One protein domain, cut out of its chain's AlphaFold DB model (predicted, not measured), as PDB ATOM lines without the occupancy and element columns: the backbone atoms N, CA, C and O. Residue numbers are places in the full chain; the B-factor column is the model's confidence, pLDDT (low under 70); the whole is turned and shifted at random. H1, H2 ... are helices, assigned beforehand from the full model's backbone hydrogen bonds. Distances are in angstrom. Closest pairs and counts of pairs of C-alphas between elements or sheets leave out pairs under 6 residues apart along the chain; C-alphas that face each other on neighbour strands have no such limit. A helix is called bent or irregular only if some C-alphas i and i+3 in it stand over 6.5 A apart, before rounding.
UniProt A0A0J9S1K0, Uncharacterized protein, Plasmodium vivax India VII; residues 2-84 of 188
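AT A GLANCE: This is residues 2 to 84 of the 188 residues of an uncharacterized protein of Plasmodium vivax India VII (UniProt A0A0J9S1K0). What is the shape? A rod: long H2 runs along it, with bent H1, H3 and small H4 over one side, where H1a crosses H2. What is it made of? The 83 printed residues include four named helices, H1 to H4 in order, no named strand: all helix. It is only just compact, close to loose: radius of gyration of the C-alphas 13.7 A, spans 45 by 20 by 17 A.

HOW THE PARTS SIT: What bends? H1, residues 2 to 20, one helix by its hydrogen bonds, is bent: C-alphas 9 and 12 are 7.8 A apart, and arms H1a, residues 2 to 9, and H1b, residues 12 to 20, are only just about perpendicular at 72 degrees. What is the hub? H2, residues 27 to 49, touches H1a with residues 32 to 40 alone, about perpendicular at 74 degrees; the closest C-alphas, of Phe 4 and Ser 36, are 4.6 A apart. With residues 43 to 47 alone it touches residues 56 to 59 of H3, residues 54 to 65, at a steep tilt of 65 degrees, opposite ways; the closest C-alphas, of Cys 47 and Cys 56, are 5.6 A apart. What of the rest? With residues 37 to 41 alone H2 touches H4, residues 68 to 72; the closest C-alphas, of Val 37 and Ser 72, are 5.6 A apart. H1b and H2 are only just apart, closest 8.4 A. Every O i to N i+4 pair is within hydrogen-bond range in H1a, H1b, H2 and H4, and 7 of 8 in H3.

IN THESE COORDINATES: Where does H1a begin? C-alpha 2 is at (114.466, 93.379, 90.712). How long are H2 and H3? They measure 33.0 A and 18.4 A. Where does H4 end? C-alpha 72 is at (111.503, 98.148, 76.025).

THE WHOLE: How large is it? The two C-alphas farthest apart, of Thr 52 and Ala 82, are 45.2 A apart. Is it whole and sure? The printed part has no cut and no long link; only residue 68 is under pLDDT 70.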
ATOM      1  N   LYS A   2     115.680  93.014  89.946       88.19
ATOM      2  CA  LYS A   2     114.466  93.379  90.712       88.19
ATOM      3  C   LYS A   2     113.637  94.490  90.051       88.19
ATOM      4  O   LYS A   2     112.436  94.329  89.911       88.19
ATOM      5  N   LYS A   3     114.298  95.556  89.589       90.31
ATOM      6  CA  LYS A   3     113.678  96.702  88.902       90.31
ATOM      7  C   LYS A   3     112.779  96.291  87.739       90.31
ATOM      8  O   LYS A   3     111.615  96.655  87.719       90.31
ATOM      9  N   PHE A   4     113.292  95.457  86.835       91.31
ATOM     10  CA  PHE A   4     112.510  94.926  85.722       91.31
ATOM     11  C   PHE A   4     111.273  94.145  86.194       91.31
ATOM     12  O   PHE A   4     110.174  94.379  85.704       91.31
ATOM     13  N   PHE A   5     111.424  93.244  87.168       89.19
ATOM     14  CA  PHE A   5     110.292  92.453  87.666       89.19
ATOM     15  C   PHE A   5     109.254  93.298  88.415       89.19
ATOM     16  O   PHE A   5     108.058  93.036  88.297       89.19
ATOM     17  N   ASP A   6     109.685  94.301  89.179       90.56
ATOM     18  CA  ASP A   6     108.784  95.261  89.817       90.56
ATOM     19  C   ASP A   6     108.047  96.085  88.741       90.56
ATOM     20  O   ASP A   6     106.830  96.226  88.804       90.56
ATOM     21  N   TYR A   7     108.747  96.528  87.693       89.69
ATOM     22  CA  TYR A   7     108.155  97.269  86.578       89.69
ATOM     23  C   TYR A   7     107.114  96.461  85.805       89.69
ATOM     24  O   TYR A   7     106.042  96.981  85.523       89.69
ATOM     25  N   VAL A   8     107.379  95.184  85.515       90.00
ATOM     26  CA  VAL A   8     106.412  94.301  84.841       90.00
ATOM     27  C   VAL A   8     105.129  94.148  85.659       90.00
ATOM     28  O   VAL A   8     104.045  94.130  85.086       90.00
ATOM     29  N   GLN A   9     105.236  94.054  86.986       89.19
ATOM     30  CA  GLN A   9     104.067  93.965  87.869       89.19
ATOM     31  C   GLN A   9     103.274  95.272  87.912       89.19
ATOM     32  O   GLN A   9     102.049  95.246  87.984       89.19
ATOM     33  N   ASP A  10     103.973  96.403  87.859       87.94
ATOM     34  CA  ASP A  10     103.364  97.718  88.012       87.94
ATOM     35  C   ASP A  10     103.003  98.376  86.653       87.94
ATOM     36  O   ASP A  10     102.417  99.460  86.640       87.94
ATOM     37  N   TYR A  11     103.314  97.732  85.515       88.38
ATOM     38  CA  TYR A  11     103.245  98.312  84.162       88.38
ATOM     39  C   TYR A  11     101.879  98.911  83.840       88.38
ATOM     40  O   TYR A  11     101.798 100.090  83.513       88.38
ATOM     41  N   ASP A  12     100.804  98.131  83.974       87.38
ATOM     42  CA  ASP A  12      99.452  98.578  83.613       87.38
ATOM     43  C   ASP A  12      99.002  99.768  84.473       87.38
ATOM     44  O   ASP A  12      98.304 100.669  84.008       87.38
ATOM     45  N   THR A  13      99.441  99.804  85.734       88.25
ATOM     46  CA  THR A  13      99.142 100.916  86.644       88.25
ATOM     47  C   THR A  13      99.890 102.171  86.208       88.25
ATOM     48  O   THR A  13      99.282 103.228  86.054       88.25
ATOM     49  N   ILE A  14     101.194 102.052  85.954       88.00
ATOM     50  CA  ILE A  14     102.037 103.157  85.483       88.00
ATOM     51  C   ILE A  14     101.527 103.689  84.143       88.00
ATOM     52  O   ILE A  14     101.403 104.898  83.965       88.00
ATOM     53  N   GLU A  15     101.190 102.794  83.214       88.19
ATOM     54  CA  GLU A  15     100.655 103.144  81.903       88.19
ATOM     55  C   GLU A  15      99.350 103.938  82.034       88.19
ATOM     56  O   GLU A  15      99.183 104.968  81.378       88.19
ATOM     57  N   ASN A  16      98.442 103.503  82.908       88.81
ATOM     58  CA  ASN A  16      97.176 104.192  83.136       88.81
ATOM     59  C   ASN A  16      97.354 105.571  83.773       88.81
ATOM     60  O   ASN A  16      96.658 106.501  83.374       88.81
ATOM     61  N   GLU A  17      98.270 105.736  84.731       86.38
ATOM     62  CA  GLU A  17      98.534 107.054  85.322       86.38
ATOM     63  C   GLU A  17      99.178 108.010  84.312       86.38
ATOM     64  O   GLU A  17      98.722 109.141  84.162       86.38
ATOM     65  N   ILE A  18     100.166 107.543  83.544       87.25
ATOM     66  CA  ILE A  18     100.866 108.378  82.559       87.25
ATOM     67  C   ILE A  18      99.950 108.763  81.382       87.25
ATOM     68  O   ILE A  18     100.047 109.862  80.834       87.25
ATOM     69  N   LYS A  19      98.994 107.905  81.004       88.56
ATOM     70  CA  LYS A  19      97.978 108.253  79.995       88.56
ATOM     71  C   LYS A  19      97.087 109.419  80.434       88.56
ATOM     72  O   LYS A  19      96.699 110.220  79.585       88.56
ATOM     73  N   LYS A  20      96.785 109.555  81.732       88.94
ATOM     74  CA  LYS A  20      95.969 110.672  82.257       88.94
ATOM     75  C   LYS A  20      96.684 112.015  82.139       88.94
ATOM     76  O   LYS A  20      96.034 113.041  81.974       88.94
ATOM     77  N   THR A  21      98.011 112.007  82.186       86.81
ATOM     78  CA  THR A  21      98.874 113.189  82.095       86.81
ATOM     79  C   THR A  21      99.406 113.415  80.680       86.81
ATOM     80  O   THR A  21     100.454 114.025  80.503       86.81
ATOM     81  N   GLN A  22      98.708 112.922  79.648       88.69
ATOM     82  CA  GLN A  22      99.112 113.077  78.241       88.69
ATOM     83  C   GLN A  22     100.539 112.575  77.960       88.69
ATOM     84  O   GLN A  22     101.255 113.118  77.123       88.69
ATOM     85  N   MET A  23     100.945 111.500  78.635       87.88
ATOM     86  CA  MET A  23     102.285 110.916  78.571       87.88
ATOM     87  C   MET A  23     103.398 111.704  79.279       87.88
ATOM     88  O   MET A  23     104.572 111.350  79.140       87.88
ATOM     89  N   GLN A  24     103.048 112.727  80.062       90.75
ATOM     90  CA  GLN A  24     103.985 113.411  80.951       90.75
ATOM     91  C   GLN A  24     104.155 112.630  82.255       90.75
ATOM     92  O   GLN A  24     103.190 112.085  82.788       90.75
ATOM     93  N   CYS A  25     105.359 112.584  82.810       90.69
ATOM     94  CA  CYS A  25     105.600 111.948  84.104       90.69
ATOM     95  C   CYS A  25     106.504 112.802  84.994       90.69
ATOM     96  O   CYS A  25     107.222 113.670  84.506       90.69
ATOM     97  N   SER A  26     106.480 112.559  86.308       89.94
ATOM     98  CA  SER A  26     107.462 113.175  87.206       89.94
ATOM     99  C   SER A  26     108.862 112.628  86.933       89.94
ATOM    100  O   SER A  26     109.025 111.543  86.356       89.94
ATOM    101  N   LYS A  27     109.885 113.340  87.409       89.44
ATOM    102  CA  LYS A  27     111.272 112.891  87.278       89.44
ATOM    103  C   LYS A  27     111.497 111.522  87.929       89.44
ATOM    104  O   LYS A  27     112.204 110.687  87.374       89.44
ATOM    105  N   GLU A  28     110.860 111.243  89.066       87.62
ATOM    106  CA  GLU A  28     110.979 109.945  89.740       87.62
ATOM    107  C   GLU A  28     110.403 108.798  88.910       87.62
ATOM    108  O   GLU A  28     111.007 107.725  88.854       87.62
ATOM    109  N   TYR A  29     109.252 109.008  88.264       87.88
ATOM    110  CA  TYR A  29     108.667 108.001  87.377       87.88
ATOM    111  C   TYR A  29     109.531 107.782  86.140       87.88
ATOM    112  O   TYR A  29     109.730 106.635  85.739       87.88
ATOM    113  N   PHE A  30     110.077 108.855  85.565       90.88
ATOM    114  CA  PHE A  30     111.002 108.756  84.443       90.88
ATOM    115  C   PHE A  30     112.233 107.920  84.804       90.88
ATOM    116  O   PHE A  30     112.538 106.944  84.117       90.88
ATOM    117  N   ASP A  31     112.894 108.260  85.914       91.12
ATOM    118  CA  ASP A  31     114.087 107.563  86.396       91.12
ATOM    119  C   ASP A  31     113.769 106.084  86.695       91.12
ATOM    120  O   ASP A  31     114.519 105.191  86.301       91.12
ATOM    121  N   TYR A  32     112.617 105.796  87.310       90.38
ATOM    122  CA  TYR A  32     112.177 104.425  87.579       90.38
ATOM    123  C   TYR A  32     111.958 103.598  86.303       90.38
ATOM    124  O   TYR A  32     112.426 102.458  86.223       90.38
ATOM    125  N   ILE A  33     111.258 104.154  85.307       91.56
ATOM    126  CA  ILE A  33     111.018 103.483  84.021       91.56
ATOM    127  C   ILE A  33     112.353 103.236  83.322       91.56
ATOM    128  O   ILE A  33     112.614 102.120  82.876       91.56
ATOM    129  N   LYS A  34     113.226 104.246  83.294       92.38
ATOM    130  CA  LYS A  34     114.547 104.156  82.676       92.38
ATOM    131  C   LYS A  34     115.396 103.044  83.278       92.38
ATOM    132  O   LYS A  34     115.833 102.159  82.547       92.38
ATOM    133  N   GLU A  35     115.567 103.036  84.598       93.06
ATOM    134  CA  GLU A  35     116.334 101.996  85.297       93.06
ATOM    135  C   GLU A  35     115.744 100.592  85.071       93.06
ATOM    136  O   GLU A  35     116.460  99.587  85.049       93.06
ATOM    137  N   SER A  36     114.425 100.499  84.900       92.81
ATOM    138  CA  SER A  36     113.737  99.230  84.658       92.81
ATOM    139  C   SER A  36     113.955  98.706  83.237       92.81
ATOM    140  O   SER A  36     114.212  97.511  83.074       92.81
ATOM    141  N   VAL A  37     113.921  99.586  82.230       92.75
ATOM    142  CA  VAL A  37     114.236  99.259  80.827       92.75
ATOM    143  C   VAL A  37     115.718  98.908  80.667       92.75
ATOM    144  O   VAL A  37     116.053  97.925  80.008       92.75
ATOM    145  N   GLU A  38     116.622  99.643  81.318       94.06
ATOM    146  CA  GLU A  38     118.051  99.304  81.360       94.06
ATOM    147  C   GLU A  38     118.260  97.913  81.975       94.06
ATOM    148  O   GLU A  38     118.891  97.050  81.362       94.06
ATOM    149  N   SER A  39     117.613  97.632  83.115       94.38
ATOM    150  CA  SER A  39     117.660  96.302  83.726       94.38
ATOM    151  C   SER A  39     117.069  95.206  82.830       94.38
ATOM    152  O   SER A  39     117.492  94.059  82.972       94.38
ATOM    153  N   TYR A  40     116.085  95.489  81.971       93.31
ATOM    154  CA  TYR A  40     115.577  94.517  80.994       93.31
ATOM    155  C   TYR A  40     116.645  94.193  79.947       93.31
ATOM    156  O   TYR A  40     116.951  93.021  79.719       93.31
ATOM    157  N   ASN A  41     117.247  95.227  79.358       92.81
ATOM    158  CA  ASN A  41     118.254  95.082  78.310       92.81
ATOM    159  C   ASN A  41     119.485  94.305  78.800       92.81
ATOM    160  O   ASN A  41     119.976  93.426  78.091       92.81
ATOM    161  N   GLU A  42     119.940  94.559  80.029       93.75
ATOM    162  CA  GLU A  42     121.030  93.803  80.658       93.75
ATOM    163  C   GLU A  42     120.688  92.317  80.827       93.75
ATOM    164  O   GLU A  42     121.475  91.443  80.461       93.75
ATOM    165  N   LEU A  43     119.497  92.008  81.357       93.12
ATOM    166  CA  LEU A  43     119.052  90.622  81.536       93.12
ATOM    167  C   LEU A  43     118.936  89.897  80.198       93.12
ATOM    168  O   LEU A  43     119.336  88.738  80.094       93.12
ATOM    169  N   LYS A  44     118.410  90.584  79.184       93.00
ATOM    170  CA  LYS A  44     118.294  90.048  77.833       93.00
ATOM    171  C   LYS A  44     119.670  89.723  77.254       93.00
ATOM    172  O   LYS A  44     119.892  88.583  76.864       93.00
ATOM    173  N   ALA A  45     120.620  90.660  77.310       94.06
ATOM    174  CA  ALA A  45     121.983  90.442  76.824       94.06
ATOM    175  C   ALA A  45     122.683  89.266  77.533       94.06
ATOM    176  O   ALA A  45     123.363  88.455  76.897       94.06
ATOM    177  N   LEU A  46     122.476  89.125  78.848       94.12
ATOM    178  CA  LEU A  46     122.995  87.989  79.612       94.12
ATOM    179  C   LEU A  46     122.387  86.657  79.157       94.12
ATOM    180  O   LEU A  46     123.114  85.671  79.074       94.12
ATOM    181  N   CYS A  47     121.088  86.626  78.852       94.19
ATOM    182  CA  CYS A  47     120.399  85.430  78.364       94.19
ATOM    183  C   CYS A  47     120.706  85.087  76.906       94.19
ATOM    184  O   CYS A  47     120.647  83.911  76.541       94.19
ATOM    185  N   ASP A  48     121.028  86.092  76.092       93.81
ATOM    186  CA  ASP A  48     121.491  85.914  74.716       93.81
ATOM    187  C   ASP A  48     122.916  85.333  74.694       93.81
ATOM    188  O   ASP A  48     123.235  84.503  73.845       93.81
ATOM    189  N   THR A  49     123.752  85.714  75.667       94.81
ATOM    190  CA  THR A  49     125.119  85.185  75.833       94.81
ATOM    191  C   THR A  49     125.125  83.786  76.454       94.81
ATOM    192  O   THR A  49     125.852  82.902  76.011       94.81
ATOM    193  N   ASP A  50     124.331  83.585  77.505       92.25
ATOM    194  CA  ASP A  50     124.257  82.340  78.264       92.25
ATOM    195  C   ASP A  50     122.809  82.082  78.696       92.25
ATOM    196  O   ASP A  50     122.301  82.629  79.679       92.25
ATOM    197  N   ASN A  51     122.144  81.197  77.958       90.88
ATOM    198  CA  ASN A  51     120.740  80.874  78.181       90.88
ATOM    199  C   ASN A  51     120.496  79.936  79.378       90.88
ATOM    200  O   ASN A  51     119.334  79.659  79.689       90.88
ATOM    201  N   THR A  52     121.557  79.445  80.032       92.50
ATOM    202  CA  THR A  52     121.465  78.484  81.142       92.50
ATOM    203  C   THR A  52     121.212  79.161  82.485       92.50
ATOM    204  O   THR A  52     120.851  78.501  83.462       92.50
ATOM    205  N   LYS A  53     121.351  80.494  82.551       90.69
ATOM    206  CA  LYS A  53     121.074  81.250  83.773       90.69
ATOM    207  C   LYS A  53     119.615  81.068  84.194       90.69
ATOM    208  O   LYS A  53     118.689  81.211  83.397       90.69
ATOM    209  N   HIS A  54     119.410  80.824  85.487       89.00
ATOM    210  CA  HIS A  54     118.103  80.501  86.074       89.00
ATOM    211  C   HIS A  54     117.004  81.536  85.762       89.00
ATOM    212  O   HIS A  54     115.839  81.180  85.598       89.00
ATOM    213  N   PHE A  55     117.360  82.816  85.628       88.00
ATOM    214  CA  PHE A  55     116.401  83.883  85.336       88.00
ATOM    215  C   PHE A  55     115.953  83.934  83.867       88.00
ATOM    216  O   PHE A  55     114.936  84.561  83.569       88.00
ATOM    217  N   CYS A  56     116.647  83.264  82.943       93.56
ATOM    218  CA  CYS A  56     116.324  83.328  81.517       93.56
ATOM    219  C   CYS A  56     115.000  82.647  81.171       93.56
ATOM    220  O   CYS A  56     114.282  83.103  80.281       93.56
ATOM    221  N   ALA A  57     114.624  81.596  81.902       91.81
ATOM    222  CA  ALA A  57     113.311  80.972  81.754       91.81
ATOM    223  C   ALA A  57     112.175  81.926  82.171       91.81
ATOM    224  O   ALA A  57     111.142  82.000  81.498       91.81
ATOM    225  N   ALA A  58     112.386  82.690  83.247       90.94
ATOM    226  CA  ALA A  58     111.431  83.689  83.717       90.94
ATOM    227  C   ALA A  58     111.311  84.853  82.724       90.94
ATOM    228  O   ALA A  58     110.197  85.205  82.342       90.94
ATOM    229  N   LEU A  59     112.442  85.378  82.236       92.31
ATOM    230  CA  LEU A  59     112.470  86.442  81.228       92.31
ATOM    231  C   LEU A  59     111.695  86.039  79.966       92.31
ATOM    232  O   LEU A  59     110.771  86.739  79.565       92.31
ATOM    233  N   LYS A  60     111.980  84.855  79.406       90.44
ATOM    234  CA  LYS A  60     111.260  84.324  78.233       90.44
ATOM    235  C   LYS A  60     109.766  84.144  78.483       90.44
ATOM    236  O   LYS A  60     108.961  84.309  77.571       90.44
ATOM    237  N   SER A  61     109.381  83.759  79.698       90.75
ATOM    238  CA  SER A  61     107.967  83.604  80.057       90.75
ATOM    239  C   SER A  61     107.249  84.949  80.120       90.75
ATOM    240  O   SER A  61     106.092  85.031  79.716       90.75
ATOM    241  N   ILE A  62     107.933  85.995  80.589       90.81
ATOM    242  CA  ILE A  62     107.416  87.365  80.591       90.81
ATOM    243  C   ILE A  62     107.297  87.883  79.158       90.81
ATOM    244  O   ILE A  62     106.215  88.304  78.779       90.81
ATOM    245  N   GLU A  63     108.336  87.758  78.331       89.62
ATOM    246  CA  GLU A  63     108.313  88.205  76.924       89.62
ATOM    247  C   GLU A  63     107.239  87.524  76.062       89.62
ATOM    248  O   GLU A  63     106.858  88.044  75.017       89.62
ATOM    249  N   LYS A  64     106.763  86.338  76.465       88.69
ATOM    250  CA  LYS A  64     105.642  85.652  75.804       88.69
ATOM    251  C   LYS A  64     104.274  86.178  76.232       88.69
ATOM    252  O   LYS A  64     103.322  86.047  75.471       88.69
ATOM    253  N   LYS A  65     104.154  86.669  77.467       86.50
ATOM    254  CA  LYS A  65     102.888  87.141  78.054       86.50
ATOM    255  C   LYS A  65     102.690  88.636  77.855       86.50
ATOM    256  O   LYS A  65     101.568  89.086  77.656       86.50
ATOM    257  N   THR A  66     103.778  89.381  77.941       80.75
ATOM    258  CA  THR A  66     103.822  90.825  77.797       80.75
ATOM    259  C   THR A  66     104.416  91.134  76.440       80.75
ATOM    260  O   THR A  66     105.457  90.588  76.079       80.75
ATOM    261  N   ASP A  67     103.754  92.011  75.694       78.69
ATOM    262  CA  ASP A  67     104.257  92.455  74.403       78.69
ATOM    263  C   ASP A  67     105.680  93.016  74.562       78.69
ATOM    264  O   ASP A  67     105.932  93.845  75.441       78.69
ATOM    265  N   ARG A  68     106.633  92.534  73.759       69.94
ATOM    266  CA  ARG A  68     108.057  92.878  73.929       69.94
ATOM    267  C   ARG A  68     108.294  94.373  73.785       69.94
ATOM    268  O   ARG A  68     109.142  94.920  74.485       69.94
ATOM    269  N   GLU A  69     107.500  95.030  72.948       71.56
ATOM    270  CA  GLU A  69     107.554  96.478  72.771       71.56
ATOM    271  C   GLU A  69     107.266  97.215  74.079       71.56
ATOM    272  O   GLU A  69     107.963  98.175  74.399       71.56
ATOM    273  N   LYS A  70     106.336  96.708  74.900       75.75
ATOM    274  CA  LYS A  70     106.017  97.284  76.212       75.75
ATOM    275  C   LYS A  70     107.201  97.218  77.172       75.75
ATOM    276  O   LYS A  70     107.444  98.176  77.900       75.75
ATOM    277  N   LEU A  71     107.966  96.127  77.135       79.81
ATOM    278  CA  LEU A  71     109.109  95.890  78.027       79.81
ATOM    279  C   LEU A  71     110.309  96.797  77.724       79.81
ATOM    280  O   LEU A  71     111.083  97.109  78.625       79.81
ATOM    281  N   SER A  72     110.454  97.222  76.468       79.31
ATOM    282  CA  SER A  72     111.503  98.148  76.025       79.31
ATOM    283  C   SER A  72     111.031  99.597  75.857       79.31
ATOM    284  O   SER A  72     111.849 100.468  75.564       79.31
ATOM    285  N   SER A  73     109.729  99.869  75.987       78.12
ATOM    286  CA  SER A  73     109.170 101.202  75.741       78.12
ATOM    287  C   SER A  73     109.356 102.145  76.924       78.12
ATOM    288  O   SER A  73     109.074 101.807  78.073       78.12
ATOM    289  N   PHE A  74     109.718 103.385  76.613       84.38
ATOM    290  CA  PHE A  74     109.556 104.504  77.527       84.38
ATOM    291  C   PHE A  74     108.139 105.062  77.354       84.38
ATOM    292  O   PHE A  74     107.881 105.837  76.437       84.38
ATOM    293  N   ILE A  75     107.203 104.645  78.214       86.38
ATOM    294  CA  ILE A  75     105.826 105.181  78.208       86.38
ATOM    295  C   ILE A  75     105.814 106.696  78.478       86.38
ATOM    296  O   ILE A  75     104.982 107.419  77.932       86.38
ATOM    297  N   CYS A  76     106.742 107.182  79.305       88.81
ATOM    298  CA  CYS A  76     106.897 108.605  79.575       88.81
ATOM    299  C   CYS A  76     107.615 109.308  78.419       88.81
ATOM    300  O   CYS A  76     108.767 108.989  78.120       88.81
ATOM    301  N   LYS A  77     106.938 110.274  77.791       88.12
ATOM    302  CA  LYS A  77     107.472 111.047  76.659       88.12
ATOM    303  C   LYS A  77     108.139 112.347  77.090       88.12
ATOM    304  O   LYS A  77     109.052 112.811  76.419       88.12
ATOM    305  N   GLU A  78     107.673 112.927  78.190       90.12
ATOM    306  CA  GLU A  78     108.125 114.224  78.682       90.12
ATOM    307  C   GLU A  78     108.138 114.230  80.213       90.12
ATOM    308  O   GLU A  78     107.220 113.720  80.857       90.12
ATOM    309  N   VAL A  79     109.187 114.809  80.797       91.69
ATOM    310  CA  VAL A  79     109.288 114.991  82.247       91.69
ATOM    311  C   VAL A  79     108.642 116.317  82.626       91.69
ATOM    312  O   VAL A  79     109.006 117.360  82.092       91.69
ATOM    313  N   ASN A  80     107.709 116.278  83.571       89.88
ATOM    314  CA  ASN A  80     107.060 117.452  84.132       89.88
ATOM    315  C   ASN A  80     107.334 117.513  85.640       89.88
ATOM    316  O   ASN A  80     106.783 116.736  86.420       89.88
ATOM    317  N   GLU A  81     108.176 118.465  86.047       87.06
ATOM    318  CA  GLU A  81     108.570 118.663  87.447       87.06
ATOM    319  C   GLU A  81     107.405 119.095  88.350       87.06
ATOM    320  O   GLU A  81     107.455 118.881  89.555       87.06
ATOM    321  N   ALA A  82     106.319 119.643  87.795       84.56
ATOM    322  CA  ALA A  82     105.120 119.956  88.574       84.56
ATOM    323  C   ALA A  82     104.333 118.697  88.989       84.56
ATOM    324  O   ALA A  82     103.468 118.773  89.859       84.56
ATOM    325  N   LEU A  83     104.620 117.544  88.371       82.31
ATOM    326  CA  LEU A  83     104.097 116.237  88.787       82.31
ATOM    327  C   LEU A  83     104.972 115.585  89.868       82.31
ATOM    328  O   LEU A  83     104.569 114.574  90.450       82.31
ATOM    329  N   SER A  84     106.163 116.131  90.123       77.12
ATOM    330  CA  SER A  84     107.015 115.725  91.238       77.12
ATOM    331  C   SER A  84     106.331 116.149  92.542       77.12
ATOM    332  O   SER A  84     105.762 117.235  92.648       77.12
TER     333      SER A  84